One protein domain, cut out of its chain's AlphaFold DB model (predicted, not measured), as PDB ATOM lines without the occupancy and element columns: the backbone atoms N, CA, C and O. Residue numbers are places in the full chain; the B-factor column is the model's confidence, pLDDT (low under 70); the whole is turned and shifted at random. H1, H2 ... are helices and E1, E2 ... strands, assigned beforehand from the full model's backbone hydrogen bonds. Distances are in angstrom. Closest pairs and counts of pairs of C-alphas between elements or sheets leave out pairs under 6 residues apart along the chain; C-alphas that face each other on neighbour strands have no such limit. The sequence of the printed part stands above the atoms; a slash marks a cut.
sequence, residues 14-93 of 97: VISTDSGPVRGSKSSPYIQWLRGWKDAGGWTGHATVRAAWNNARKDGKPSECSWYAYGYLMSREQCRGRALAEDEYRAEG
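AT A GLANCE: This is residues 14 to 93 of the 97 residues of an uncharacterized protein of Flavonifractor sp. An4 (UniProt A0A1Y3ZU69). A small body holds the two-stranded hairpin E1 E2, the short helix H1, the helix H2 and the first part of the long helix H3; residues 80 to 93, of which 80 to 91 belong to H3, stick out from it as an arm. H1 is in the middle of the body, with H3 crossing it, H2 beside it and the hairpin over it. The 80 printed residues run E1, E2, H1, H2, H3, three named helices and two antiparallel strands in the order E1 - E2, mostly helix by class. The whole is elongated, 46 by 30 by 19 A, and only just compact, close to loose, with a radius of gyration of the C-alphas of 13.7 A.

HOW THE PARTS SIT: Look first at E1, residues 14 to 17, and E2, residues 20 to 24, a hairpin whose directions differ by 147 degrees. N 15 and O 22 are within hydrogen-bond range at 2.8 A, as are N 17 and O 20 at 3.0 A. Go next to H1, residues 29 to 39; its closest C-alphas to E1 are those of Arg 35 and Ile 15, 7.2 A apart. H3, residues 67 to 91, touches H1 with residues 67 to 76 alone; the closest C-alphas, of Gly 36 and Tyr 72, are 4.1 A apart. H1 and H3 run the same way at a steep tilt of 43 degrees. H2, residues 46 to 59, is close to H1 but not clearly touching: the closest C-alphas, of Tyr 30 and Trp 53, are 7.3 A apart. H1 and H2 run opposite ways at a steep tilt of 55 degrees. H2 and H3 are near each other, with 13 pairs of C-alphas within 10 A. E1 and E2 are both apart from H3. In H1, H2 and H3 every O i to N i+4 pair is within hydrogen-bond range.

IN THESE COORDINATES: Find C-alpha 14 at (-4.824, 41.155, 5.626), where E1 begins; it is 9.5 A long, and E2 is 13.3 A. H1 runs 15.5 A from C-alpha 29 to C-alpha 39, and H2 19.9 A from C-alpha 46 to C-alpha 59. Then find C-alpha 67 at (4.683, 32.638, -5.480); from there H3 runs 36.2 A to C-alpha 91 at (33.735, 52.799, 2.424).

THE WHOLE: The C-alphas farthest apart, of Ser 27 and Gly 93, are 46.5 A from each other. Residues 80 to 93, of which 80 to 91 belong to H3, stand free; without them the body spans 31 by 26 by 19 A. The printed part has no cut, and no link between named elements is long. Look for pLDDT under 70 at residues 18 to 19 and 42 to 47; the mean of the printed part is 84.0.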
ATOM      1  N   VAL A  14      -5.306  39.787   5.457       80.44
ATOM      2  CA  VAL A  14      -4.824  41.155   5.626       80.44
ATOM      3  C   VAL A  14      -3.326  41.098   5.889       80.44
ATOM      4  O   VAL A  14      -2.883  40.449   6.833       80.44
ATOM      5  N   ILE A  15      -2.547  41.763   5.044       79.31
ATOM      6  CA  ILE A  15      -1.101  41.909   5.194       79.31
ATOM      7  C   ILE A  15      -0.834  43.375   5.503       79.31
ATOM      8  O   ILE A  15      -1.020  44.230   4.640       79.31
ATOM      9  N   SER A  16      -0.410  43.678   6.729       75.81
ATOM     10  CA  SER A  16       0.085  45.018   7.057       75.81
ATOM     11  C   SER A  16       1.392  45.264   6.304       75.81
ATOM     12  O   SER A  16       2.294  44.432   6.423       75.81
ATOM     13  N   THR A  17       1.449  46.360   5.545       71.56
ATOM     14  CA  THR A  17       2.636  46.920   4.870       71.56
ATOM     15  C   THR A  17       2.881  48.339   5.401       71.56
ATOM     16  O   THR A  17       1.969  48.913   6.003       71.56
ATOM     17  N   ASP A  18       4.052  48.933   5.155       68.81
ATOM     18  CA  ASP A  18       4.370  50.298   5.625       68.81
ATOM     19  C   ASP A  18       3.428  51.369   5.073       68.81
ATOM     20  O   ASP A  18       3.247  52.424   5.670       68.81
ATOM     21  N   SER A  19       2.795  51.112   3.927       68.31
ATOM     22  CA  SER A  19       1.827  52.038   3.325       68.31
ATOM     23  C   SER A  19       0.374  51.646   3.597       68.31
ATOM     24  O   SER A  19      -0.537  52.158   2.948       68.31
ATOM     25  N   GLY A  20       0.150  50.730   4.541       74.94
ATOM     26  CA  GLY A  20      -1.174  50.316   4.993       74.94
ATOM     27  C   GLY A  20      -1.507  48.841   4.732       74.94
ATOM     28  O   GLY A  20      -0.686  48.061   4.239       74.94
ATOM     29  N   PRO A  21      -2.723  48.411   5.102       82.00
ATOM     30  CA  PRO A  21      -3.144  47.022   4.967       82.00
ATOM     31  C   PRO A  21      -3.496  46.658   3.518       82.00
ATOM     32  O   PRO A  21      -4.396  47.240   2.913       82.00
ATOM     33  N   VAL A  22      -2.869  45.607   2.995       82.62
ATOM     34  CA  VAL A  22      -3.257  44.963   1.733       82.62
ATOM     35  C   VAL A  22      -4.209  43.810   2.034       82.62
ATOM     36  O   VAL A  22      -3.889  42.916   2.817       82.62
ATOM     37  N   ARG A  23      -5.394  43.820   1.412       85.00
ATOM     38  CA  ARG A  23      -6.429  42.791   1.601       85.00
ATOM     39  C   ARG A  23      -6.608  41.951   0.345       85.00
ATOM     40  O   ARG A  23      -6.779  42.497  -0.742       85.00
ATOM     41  N   GLY A  24      -6.663  40.632   0.495       84.88
ATOM     42  CA  GLY A  24      -6.915  39.733  -0.628       84.88
ATOM     43  C   GLY A  24      -7.148  38.285  -0.218       84.88
ATOM     44  O   GLY A  24      -7.247  37.962   0.963       84.88
ATOM     45  N   SER A  25      -7.273  37.415  -1.219       86.06
ATOM     46  CA  SER A  25      -7.434  35.972  -1.018       86.06
ATOM     47  C   SER A  25      -6.085  35.288  -0.793       86.06
ATOM     48  O   SER A  25      -5.114  35.613  -1.478       86.06
ATOM     49  N   LYS A  26      -6.046  34.260   0.066       82.81
ATOM     50  CA  LYS A  26      -4.880  33.369   0.247       82.81
ATOM     51  C   LYS A  26      -4.452  32.670  -1.049       82.81
ATOM     52  O   LYS A  26      -3.286  32.314  -1.198       82.81
ATOM     53  N   SER A  27      -5.379  32.475  -1.986       85.31
ATOM     54  CA  SER A  27      -5.103  31.865  -3.291       85.31
ATOM     55  C   SER A  27      -4.523  32.840  -4.317       85.31
ATOM     56  O   SER A  27      -4.077  32.406  -5.374       85.31
ATOM     57  N   SER A  28      -4.518  34.149  -4.041       89.25
ATOM     58  CA  SER A  28      -3.984  35.129  -4.983       89.25
ATOM     59  C   SER A  28      -2.457  35.007  -5.080       89.25
ATOM     60  O   SER A  28      -1.787  35.115  -4.049       89.25
ATOM     61  N   PRO A  29      -1.894  34.875  -6.298       91.38
ATOM     62  CA  PRO A  29      -0.453  34.939  -6.539       91.38
ATOM     63  C   PRO A  29       0.228  36.131  -5.867       91.38
ATOM     64  O   PRO A  29       1.243  35.972  -5.199       91.38
ATOM     65  N   TYR A  30      -0.388  37.312  -5.976       90.25
ATOM     66  CA  TYR A  30       0.129  38.535  -5.372       90.25
ATOM     67  C   TYR A  30       0.152  38.455  -3.846       90.25
ATOM     68  O   TYR A  30       1.140  38.827  -3.230       90.25
ATOM     69  N   ILE A  31      -0.910  37.936  -3.224       90.56
ATOM     70  CA  ILE A  31      -0.981  37.802  -1.761       90.56
ATOM     71  C   ILE A  31       0.030  36.770  -1.263       90.56
ATOM     72  O   ILE A  31       0.665  37.001  -0.241       90.56
ATOM     73  N   GLN A  32       0.226  35.656  -1.971       91.56
ATOM     74  CA  GLN A  32       1.253  34.673  -1.616       91.56
ATOM     75  C   GLN A  32       2.655  35.274  -1.718       91.56
ATOM     76  O   GLN A  32       3.423  35.180  -0.764       91.56
ATOM     77  N   TRP A  33       2.952  35.944  -2.832       92.94
ATOM     78  CA  TRP A  33       4.225  36.625  -3.059       92.94
ATOM     79  C   TRP A  33       4.497  37.712  -2.019       92.94
ATOM     80  O   TRP A  33       5.562  37.730  -1.410       92.94
ATOM     81  N   LEU A  34       3.502  38.552  -1.729       89.88
ATOM     82  CA  LEU A  34       3.619  39.631  -0.753       89.88
ATOM     83  C   LEU A  34       3.855  39.106   0.672       89.88
ATOM     84  O   LEU A  34       4.568  39.743   1.442       89.88
ATOM     85  N   ARG A  35       3.291  37.943   1.031       89.12
ATOM     86  CA  ARG A  35       3.593  37.287   2.317       89.12
ATOM     87  C   ARG A  35       5.050  36.856   2.388       89.12
ATOM     88  O   ARG A  35       5.705  37.183   3.365       89.12
ATOM     89  N   GLY A  36       5.554  36.185   1.353       90.94
ATOM     90  CA  GLY A  36       6.955  35.762   1.314       90.94
ATOM     91  C   GLY A  36       7.911  36.948   1.392       90.94
ATOM     92  O   GLY A  36       8.846  36.935   2.185       90.94
ATOM     93  N   TRP A  37       7.619  38.005   0.635       89.81
ATOM     94  CA  TRP A  37       8.375  39.255   0.666       89.81
ATOM     95  C   TRP A  37       8.440  39.864   2.070       89.81
ATOM     96  O   TRP A  37       9.509  40.198   2.573       89.81
ATOM     97  N   LYS A  38       7.286  39.975   2.733       86.88
ATOM     98  CA  LYS A  38       7.201  40.499   4.096       86.88
ATOM     99  C   LYS A  38       7.975  39.635   5.096       86.88
ATOM    100  O   LYS A  38       8.699  40.178   5.927       86.88
ATOM    101  N   ASP A  39       7.824  38.314   5.023       87.81
ATOM    102  CA  ASP A  39       8.470  37.371   5.947       87.81
ATOM    103  C   ASP A  39      10.004  37.386   5.812       87.81
ATOM    104  O   ASP A  39      10.715  37.119   6.777       87.81
ATOM    105  N   ALA A  40      10.526  37.760   4.642       85.56
ATOM    106  CA  ALA A  40      11.952  37.970   4.397       85.56
ATOM    107  C   ALA A  40      12.514  39.287   4.977       85.56
ATOM    108  O   ALA A  40      13.706  39.557   4.824       85.56
ATOM    109  N   GLY A  41      11.687  40.107   5.639       74.25
ATOM    110  CA  GLY A  41      12.097  41.384   6.232       74.25
ATOM    111  C   GLY A  41      12.042  42.578   5.273       74.25
ATOM    112  O   GLY A  41      12.507  43.661   5.629       74.25
ATOM    113  N   GLY A  42      11.465  42.418   4.077       65.94
ATOM    114  CA  GLY A  42      11.327  43.480   3.083       65.94
ATOM    115  C   GLY A  42      10.236  44.486   3.430       65.94
ATOM    116  O   GLY A  42       9.132  44.422   2.893       65.94
ATOM    117  N   TRP A  43      10.546  45.452   4.285       62.62
ATOM    118  CA  TRP A  43       9.699  46.622   4.518       62.62
ATOM    119  C   TRP A  43      10.268  47.795   3.718       62.62
ATOM    120  O   TRP A  43      11.143  48.540   4.154       62.62
ATOM    121  N   THR A  44       9.860  47.847   2.450       60.94
ATOM    122  CA  THR A  44      10.074  48.980   1.546       60.94
ATOM    123  C   THR A  44       8.724  49.623   1.231       60.94
ATOM    124  O   THR A  44       7.683  48.963   1.263       60.94
ATOM    125  N   GLY A  45       8.724  50.923   0.913       64.69
ATOM    126  CA  GLY A  45       7.498  51.658   0.586       64.69
ATOM    127  C   GLY A  45       6.675  50.979  -0.520       64.69
ATOM    128  O   GLY A  45       7.215  50.350  -1.431       64.69
ATOM    129  N   HIS A  46       5.347  51.120  -0.479       67.06
ATOM    130  CA  HIS A  46       4.413  50.396  -1.359       67.06
ATOM    131  C   HIS A  46       4.678  50.557  -2.863       67.06
ATOM    132  O   HIS A  46       4.374  49.644  -3.633       67.06
ATOM    133  N   ALA A  47       5.276  51.673  -3.294       67.12
ATOM    134  CA  ALA A  47       5.701  51.861  -4.682       67.12
ATOM    135  C   ALA A  47       6.762  50.828  -5.108       67.12
ATOM    136  O   ALA A  47       6.616  50.197  -6.155       67.12
ATOM    137  N   THR A  48       7.771  50.591  -4.266       77.00
ATOM    138  CA  THR A  48       8.850  49.621  -4.503       77.00
ATOM    139  C   THR A  48       8.307  48.198  -4.550       77.00
ATOM    140  O   THR A  48       8.593  47.458  -5.488       77.00
ATOM    141  N   VAL A  49       7.447  47.835  -3.596       80.12
ATOM    142  CA  VAL A  49       6.818  46.505  -3.540       80.12
ATOM    143  C   VAL A  49       5.944  46.248  -4.771       80.12
ATOM    144  O   VAL A  49       5.957  45.155  -5.338       80.12
ATOM    145  N   ARG A  50       5.189  47.254  -5.230       82.62
ATOM    146  CA  ARG A  50       4.335  47.128  -6.418       82.62
ATOM    147  C   ARG A  50       5.147  47.052  -7.715       82.62
ATOM    148  O   ARG A  50       4.777  46.278  -8.596       82.62
ATOM    149  N   ALA A  51       6.248  47.793  -7.827       84.25
ATOM    150  CA  ALA A  51       7.172  47.679  -8.956       84.25
ATOM    151  C   ALA A  51       7.848  46.297  -8.999       84.25
ATOM    152  O   ALA A  51       7.843  45.647 -10.044       84.25
ATOM    153  N   ALA A  52       8.330  45.804  -7.855       86.06
ATOM    154  CA  ALA A  52       8.919  44.472  -7.738       86.06
ATOM    155  C   ALA A  52       7.923  43.366  -8.118       86.06
ATOM    156  O   ALA A  52       8.276  42.460  -8.869       86.06
ATOM    157  N   TRP A  53       6.660  43.479  -7.693       90.38
ATOM    158  CA  TRP A  53       5.598  42.571  -8.128       90.38
ATOM    159  C   TRP A  53       5.367  42.607  -9.647       90.38
ATOM    160  O   TRP A  53       5.190  41.562 -10.273       90.38
ATOM    161  N   ASN A  54       5.351  43.793 -10.259       90.44
ATOM    162  CA  ASN A  54       5.147  43.911 -11.702       90.44
ATOM    163  C   ASN A  54       6.282  43.241 -12.490       90.44
ATOM    164  O   ASN A  54       5.998  42.541 -13.462       90.44
ATOM    165  N   ASN A  55       7.530  43.388 -12.036       86.88
ATOM    166  CA  ASN A  55       8.681  42.695 -12.621       86.88
ATOM    167  C   ASN A  55       8.578  41.181 -12.401       86.88
ATOM    168  O   ASN A  55       8.608  40.423 -13.362       86.88
ATOM    169  N   ALA A  56       8.288  40.746 -11.170       87.44
ATOM    170  CA  ALA A  56       8.063  39.341 -10.824       87.44
ATOM    171  C   ALA A  56       6.995  38.671 -11.709       87.44
ATOM    172  O   ALA A  56       7.109  37.503 -12.088       87.44
ATOM    173  N   ARG A  57       5.934  39.411 -12.043       88.12
ATOM    174  CA  ARG A  57       4.862  38.948 -12.925       88.12
ATOM    175  C   ARG A  57       5.276  38.926 -14.398       88.12
ATOM    176  O   ARG A  57       4.820  38.038 -15.112       88.12
ATOM    177  N   LYS A  58       6.072  39.901 -14.844       88.31
ATOM    178  CA  LYS A  58       6.552  40.022 -16.228       88.31
ATOM    179  C   LYS A  58       7.596  38.959 -16.558       88.31
ATOM    180  O   LYS A  58       7.465  38.293 -17.577       88.31
ATOM    181  N   ASP A  59       8.586  38.807 -15.688       84.00
ATOM    182  CA  ASP A  59       9.704  37.878 -15.872       84.00
ATOM    183  C   ASP A  59       9.255  36.430 -15.643       84.00
ATOM    184  O   ASP A  59       9.804  35.494 -16.217       84.00
ATOM    185  N   GLY A  60       8.187  36.264 -14.858       79.06
ATOM    186  CA  GLY A  60       7.621  34.975 -14.510       79.06
ATOM    187  C   GLY A  60       8.439  34.300 -13.416       79.06
ATOM    188  O   GLY A  60       9.660  34.171 -13.488       79.06
ATOM    189  N   LYS A  61       7.757  33.821 -12.373       88.69
ATOM    190  CA  LYS A  61       8.416  32.962 -11.389       88.69
ATOM    191  C   LYS A  61       8.851  31.642 -12.059       88.69
ATOM    192  O   LYS A  61       8.115  31.139 -12.916       88.69
ATOM    193  N   PRO A  62       9.945  31.003 -11.608       87.69
ATOM    194  CA  PRO A  62      10.265  29.633 -12.005       87.69
ATOM    195  C   PRO A  62       9.076  28.684 -11.774       87.69
ATOM    196  O   PRO A  62       8.311  28.849 -10.814       87.69
ATOM    197  N   SER A  63       8.899  27.694 -12.653       84.31
ATOM    198  CA  SER A  63       7.765  26.755 -12.612       84.31
ATOM    199  C   SER A  63       7.680  26.013 -11.275       84.31
ATOM    200  O   SER A  63       6.599  25.951 -10.687       84.31
ATOM    201  N   GLU A  64       8.822  25.557 -10.759       89.94
ATOM    202  CA  GLU A  64       8.951  24.809  -9.498       89.94
ATOM    203  C   GLU A  64       8.844  25.684  -8.239       89.94
ATOM    204  O   GLU A  64       8.623  25.189  -7.137       89.94
ATOM    205  N   CYS A  65       8.968  27.005  -8.380       91.12
ATOM    206  CA  CYS A  65       8.934  27.925  -7.251       91.12
ATOM    207  C   CYS A  65       7.490  28.339  -6.943       91.12
ATOM    208  O   CYS A  65       6.730  28.670  -7.850       91.12
ATOM    209  N   SER A  66       7.067  28.360  -5.679       93.56
ATOM    210  CA  SER A  66       5.768  28.952  -5.323       93.56
ATOM    211  C   SER A  66       5.837  30.484  -5.378       93.56
ATOM    212  O   SER A  66       6.910  31.070  -5.243       93.56
ATOM    213  N   TRP A  67       4.698  31.168  -5.538       93.62
ATOM    214  CA  TRP A  67       4.683  32.638  -5.480       93.62
ATOM    215  C   TRP A  67       5.208  33.164  -4.142       93.62
ATOM    216  O   TRP A  67       5.937  34.151  -4.131       93.62
ATOM    217  N   TYR A  68       4.905  32.469  -3.041       93.19
ATOM    218  CA  TYR A  68       5.459  32.759  -1.717       93.19
ATOM    219  C   TYR A  68       6.988  32.665  -1.693       93.19
ATOM    220  O   TYR A  68       7.649  33.641  -1.348       93.19
ATOM    221  N   ALA A  69       7.549  31.524  -2.105       93.19
ATOM    222  CA  ALA A  69       8.996  31.317  -2.106       93.19
ATOM    223  C   ALA A  69       9.709  32.336  -3.006       93.19
ATOM    224  O   ALA A  69      10.751  32.869  -2.636       93.19
ATOM    225  N   TYR A  70       9.107  32.678  -4.147       93.62
ATOM    226  CA  TYR A  70       9.661  33.683  -5.042       93.62
ATOM    227  C   TYR A  70       9.687  35.078  -4.404       93.62
ATOM    228  O   TYR A  70      10.711  35.753  -4.457       93.62
ATOM    229  N   GLY A  71       8.606  35.489  -3.732       91.94
ATOM    230  CA  GLY A  71       8.575  36.757  -2.994       91.94
ATOM    231  C   GLY A  71       9.608  36.818  -1.870       91.94
ATOM    232  O   GLY A  71      10.281  37.834  -1.714       91.94
ATOM    233  N   TYR A  72       9.788  35.712  -1.146       92.31
ATOM    234  CA  TYR A  72      10.804  35.591  -0.099       92.31
ATOM    235  C   TYR A  72      12.226  35.760  -0.654       92.31
ATOM    236  O   TYR A  72      13.005  36.559  -0.135       92.31
ATOM    237  N   LEU A  73      12.555  35.054  -1.741       90.69
ATOM    238  CA  LEU A  73      13.872  35.133  -2.380       90.69
ATOM    239  C   LEU A  73      14.161  36.535  -2.922       90.69
ATOM    240  O   LEU A  73      15.227  37.081  -2.656       90.69
ATOM    241  N   MET A  74      13.207  37.152  -3.623       88.94
ATOM    242  CA  MET A  74      13.407  38.497  -4.170       88.94
ATOM    243  C   MET A  74      13.656  39.541  -3.077       88.94
ATOM    244  O   MET A  74      14.551  40.371  -3.218       88.94
ATOM    245  N   SER A  75      12.902  39.489  -1.975       88.81
ATOM    246  CA  SER A  75      13.126  40.400  -0.851       88.81
ATOM    247  C   SER A  75      14.493  40.172  -0.202       88.81
ATOM    248  O   SER A  75      15.168  41.138   0.141       88.81
ATOM    249  N   ARG A  76      14.922  38.914  -0.042       87.38
ATOM    250  CA  ARG A  76      16.247  38.572   0.498       87.38
ATOM    251  C   ARG A  76      17.374  39.153  -0.354       87.38
ATOM    252  O   ARG A  76      18.288  39.763   0.198       87.38
ATOM    253  N   GLU A  77      17.289  38.994  -1.672       85.88
ATOM    254  CA  GLU A  77      18.281  39.543  -2.601       85.88
ATOM    255  C   GLU A  77      18.302  41.073  -2.565       85.88
ATOM    256  O   GLU A  77      19.374  41.673  -2.524       85.88
ATOM    257  N   GLN A  78      17.136  41.721  -2.481       82.75
ATOM    258  CA  GLN A  78      17.080  43.176  -2.350       82.75
ATOM    259  C   GLN A  78      17.709  43.665  -1.037       82.75
ATOM    260  O   GLN A  78      18.478  44.623  -1.050       82.75
ATOM    261  N   CYS A  79      17.417  43.010   0.091       81.69
ATOM    262  CA  CYS A  79      18.024  43.344   1.380       81.69
ATOM    263  C   CYS A  79      19.546  43.176   1.348       81.69
ATOM    264  O   CYS A  79      20.266  44.034   1.852       81.69
ATOM    265  N   ARG A  80      20.041  42.102   0.721       82.38
ATOM    266  CA  ARG A  80      21.477  41.868   0.547       82.38
ATOM    267  C   ARG A  80      22.122  42.941  -0.329       82.38
ATOM    268  O   ARG A  80      23.150  43.482   0.055       82.38
ATOM    269  N   GLY A  81      21.526  43.255  -1.479       81.56
ATOM    270  CA  GLY A  81      22.027  44.304  -2.369       81.56
ATOM    271  C   GLY A  81      22.062  45.669  -1.684       81.56
ATOM    272  O   GLY A  81      23.032  46.402  -1.828       81.56
ATOM    273  N   ARG A  82      21.048  45.976  -0.866       81.50
ATOM    274  CA  ARG A  82      21.026  47.188  -0.042       81.50
ATOM    275  C   ARG A  82      22.171  47.219   0.971       81.50
ATOM    276  O   ARG A  82      22.827  48.245   1.066       81.50
ATOM    277  N   ALA A  83      22.402  46.131   1.705       83.38
ATOM    278  CA  ALA A  83      23.494  46.064   2.677       83.38
ATOM    279  C   ALA A  83      24.860  46.271   2.005       83.38
ATOM    280  O   ALA A  83      25.654  47.076   2.475       83.38
ATOM    281  N   LEU A  84      25.089  45.621   0.858       83.38
ATOM    282  CA  LEU A  84      26.320  45.793   0.081       83.38
ATOM    283  C   LEU A  84      26.503  47.238  -0.395       83.38
ATOM    284  O   LEU A  84      27.585  47.788  -0.248       83.38
ATOM    285  N   ALA A  85      25.443  47.869  -0.907       81.75
ATOM    286  CA  ALA A  85      25.502  49.267  -1.321       81.75
ATOM    287  C   ALA A  85      25.765  50.208  -0.132       81.75
ATOM    288  O   ALA A  85      26.554  51.137  -0.254       81.75
ATOM    289  N   GLU A  86      25.129  49.985   1.023       84.75
ATOM    290  CA  GLU A  86      25.386  50.771   2.241       84.75
ATOM    291  C   GLU A  86      26.846  50.631   2.706       84.75
ATOM    292  O   GLU A  86      27.457  51.628   3.095       84.75
ATOM    293  N   ASP A  87      27.424  49.430   2.618       84.62
ATOM    294  CA  ASP A  87      28.835  49.187   2.930       84.62
ATOM    295  C   ASP A  87      29.776  49.875   1.927       84.62
ATOM    296  O   ASP A  87      30.745  50.510   2.346       84.62
ATOM    297  N   GLU A  88      29.472  49.825   0.625       86.69
ATOM    298  CA  GLU A  88      30.213  50.549  -0.421       86.69
ATOM    299  C   GLU A  88      30.167  52.068  -0.191       86.69
ATOM    300  O   GLU A  88      31.210  52.717  -0.124       86.69
ATOM    301  N   TYR A  89      28.982  52.642   0.046       83.62
ATOM    302  CA  TYR A  89      28.836  54.072   0.334       83.62
ATOM    303  C   TYR A  89      29.553  54.500   1.621       83.62
ATOM    304  O   TYR A  89      30.086  55.611   1.688       83.62
ATOM    305  N   ARG A  90      29.586  53.644   2.649       85.69
ATOM    306  CA  ARG A  90      30.349  53.900   3.879       85.69
ATOM    307  C   ARG A  90      31.856  53.851   3.621       85.69
ATOM    308  O   ARG A  90      32.574  54.724   4.105       85.69
ATOM    309  N   ALA A  91      32.331  52.889   2.828       84.88
ATOM    310  CA  ALA A  91      33.735  52.799   2.424       84.88
ATOM    311  C   ALA A  91      34.183  54.014   1.588       84.88
ATOM    312  O   ALA A  91      35.306  54.489   1.746       84.88
ATOM    313  N   GLU A  92      33.293  54.557   0.756       88.56
ATOM    314  CA  GLU A  92      33.512  55.780  -0.027       88.56
ATOM    315  C   GLU A  92      33.347  57.082   0.791       88.56
ATOM    316  O   GLU A  92      33.612  58.172   0.285       88.56
ATOM    317  N   GLY A  93      32.941  56.994   2.064       85.94
ATOM    318  CA  GLY A  93      32.807  58.137   2.975       85.94
ATOM    319  C   GLY A  93      31.499  58.927   2.848       85.94
ATOM    320  O   GLY A  93      31.362  59.978   3.475       85.94
TER     321      GLY A  93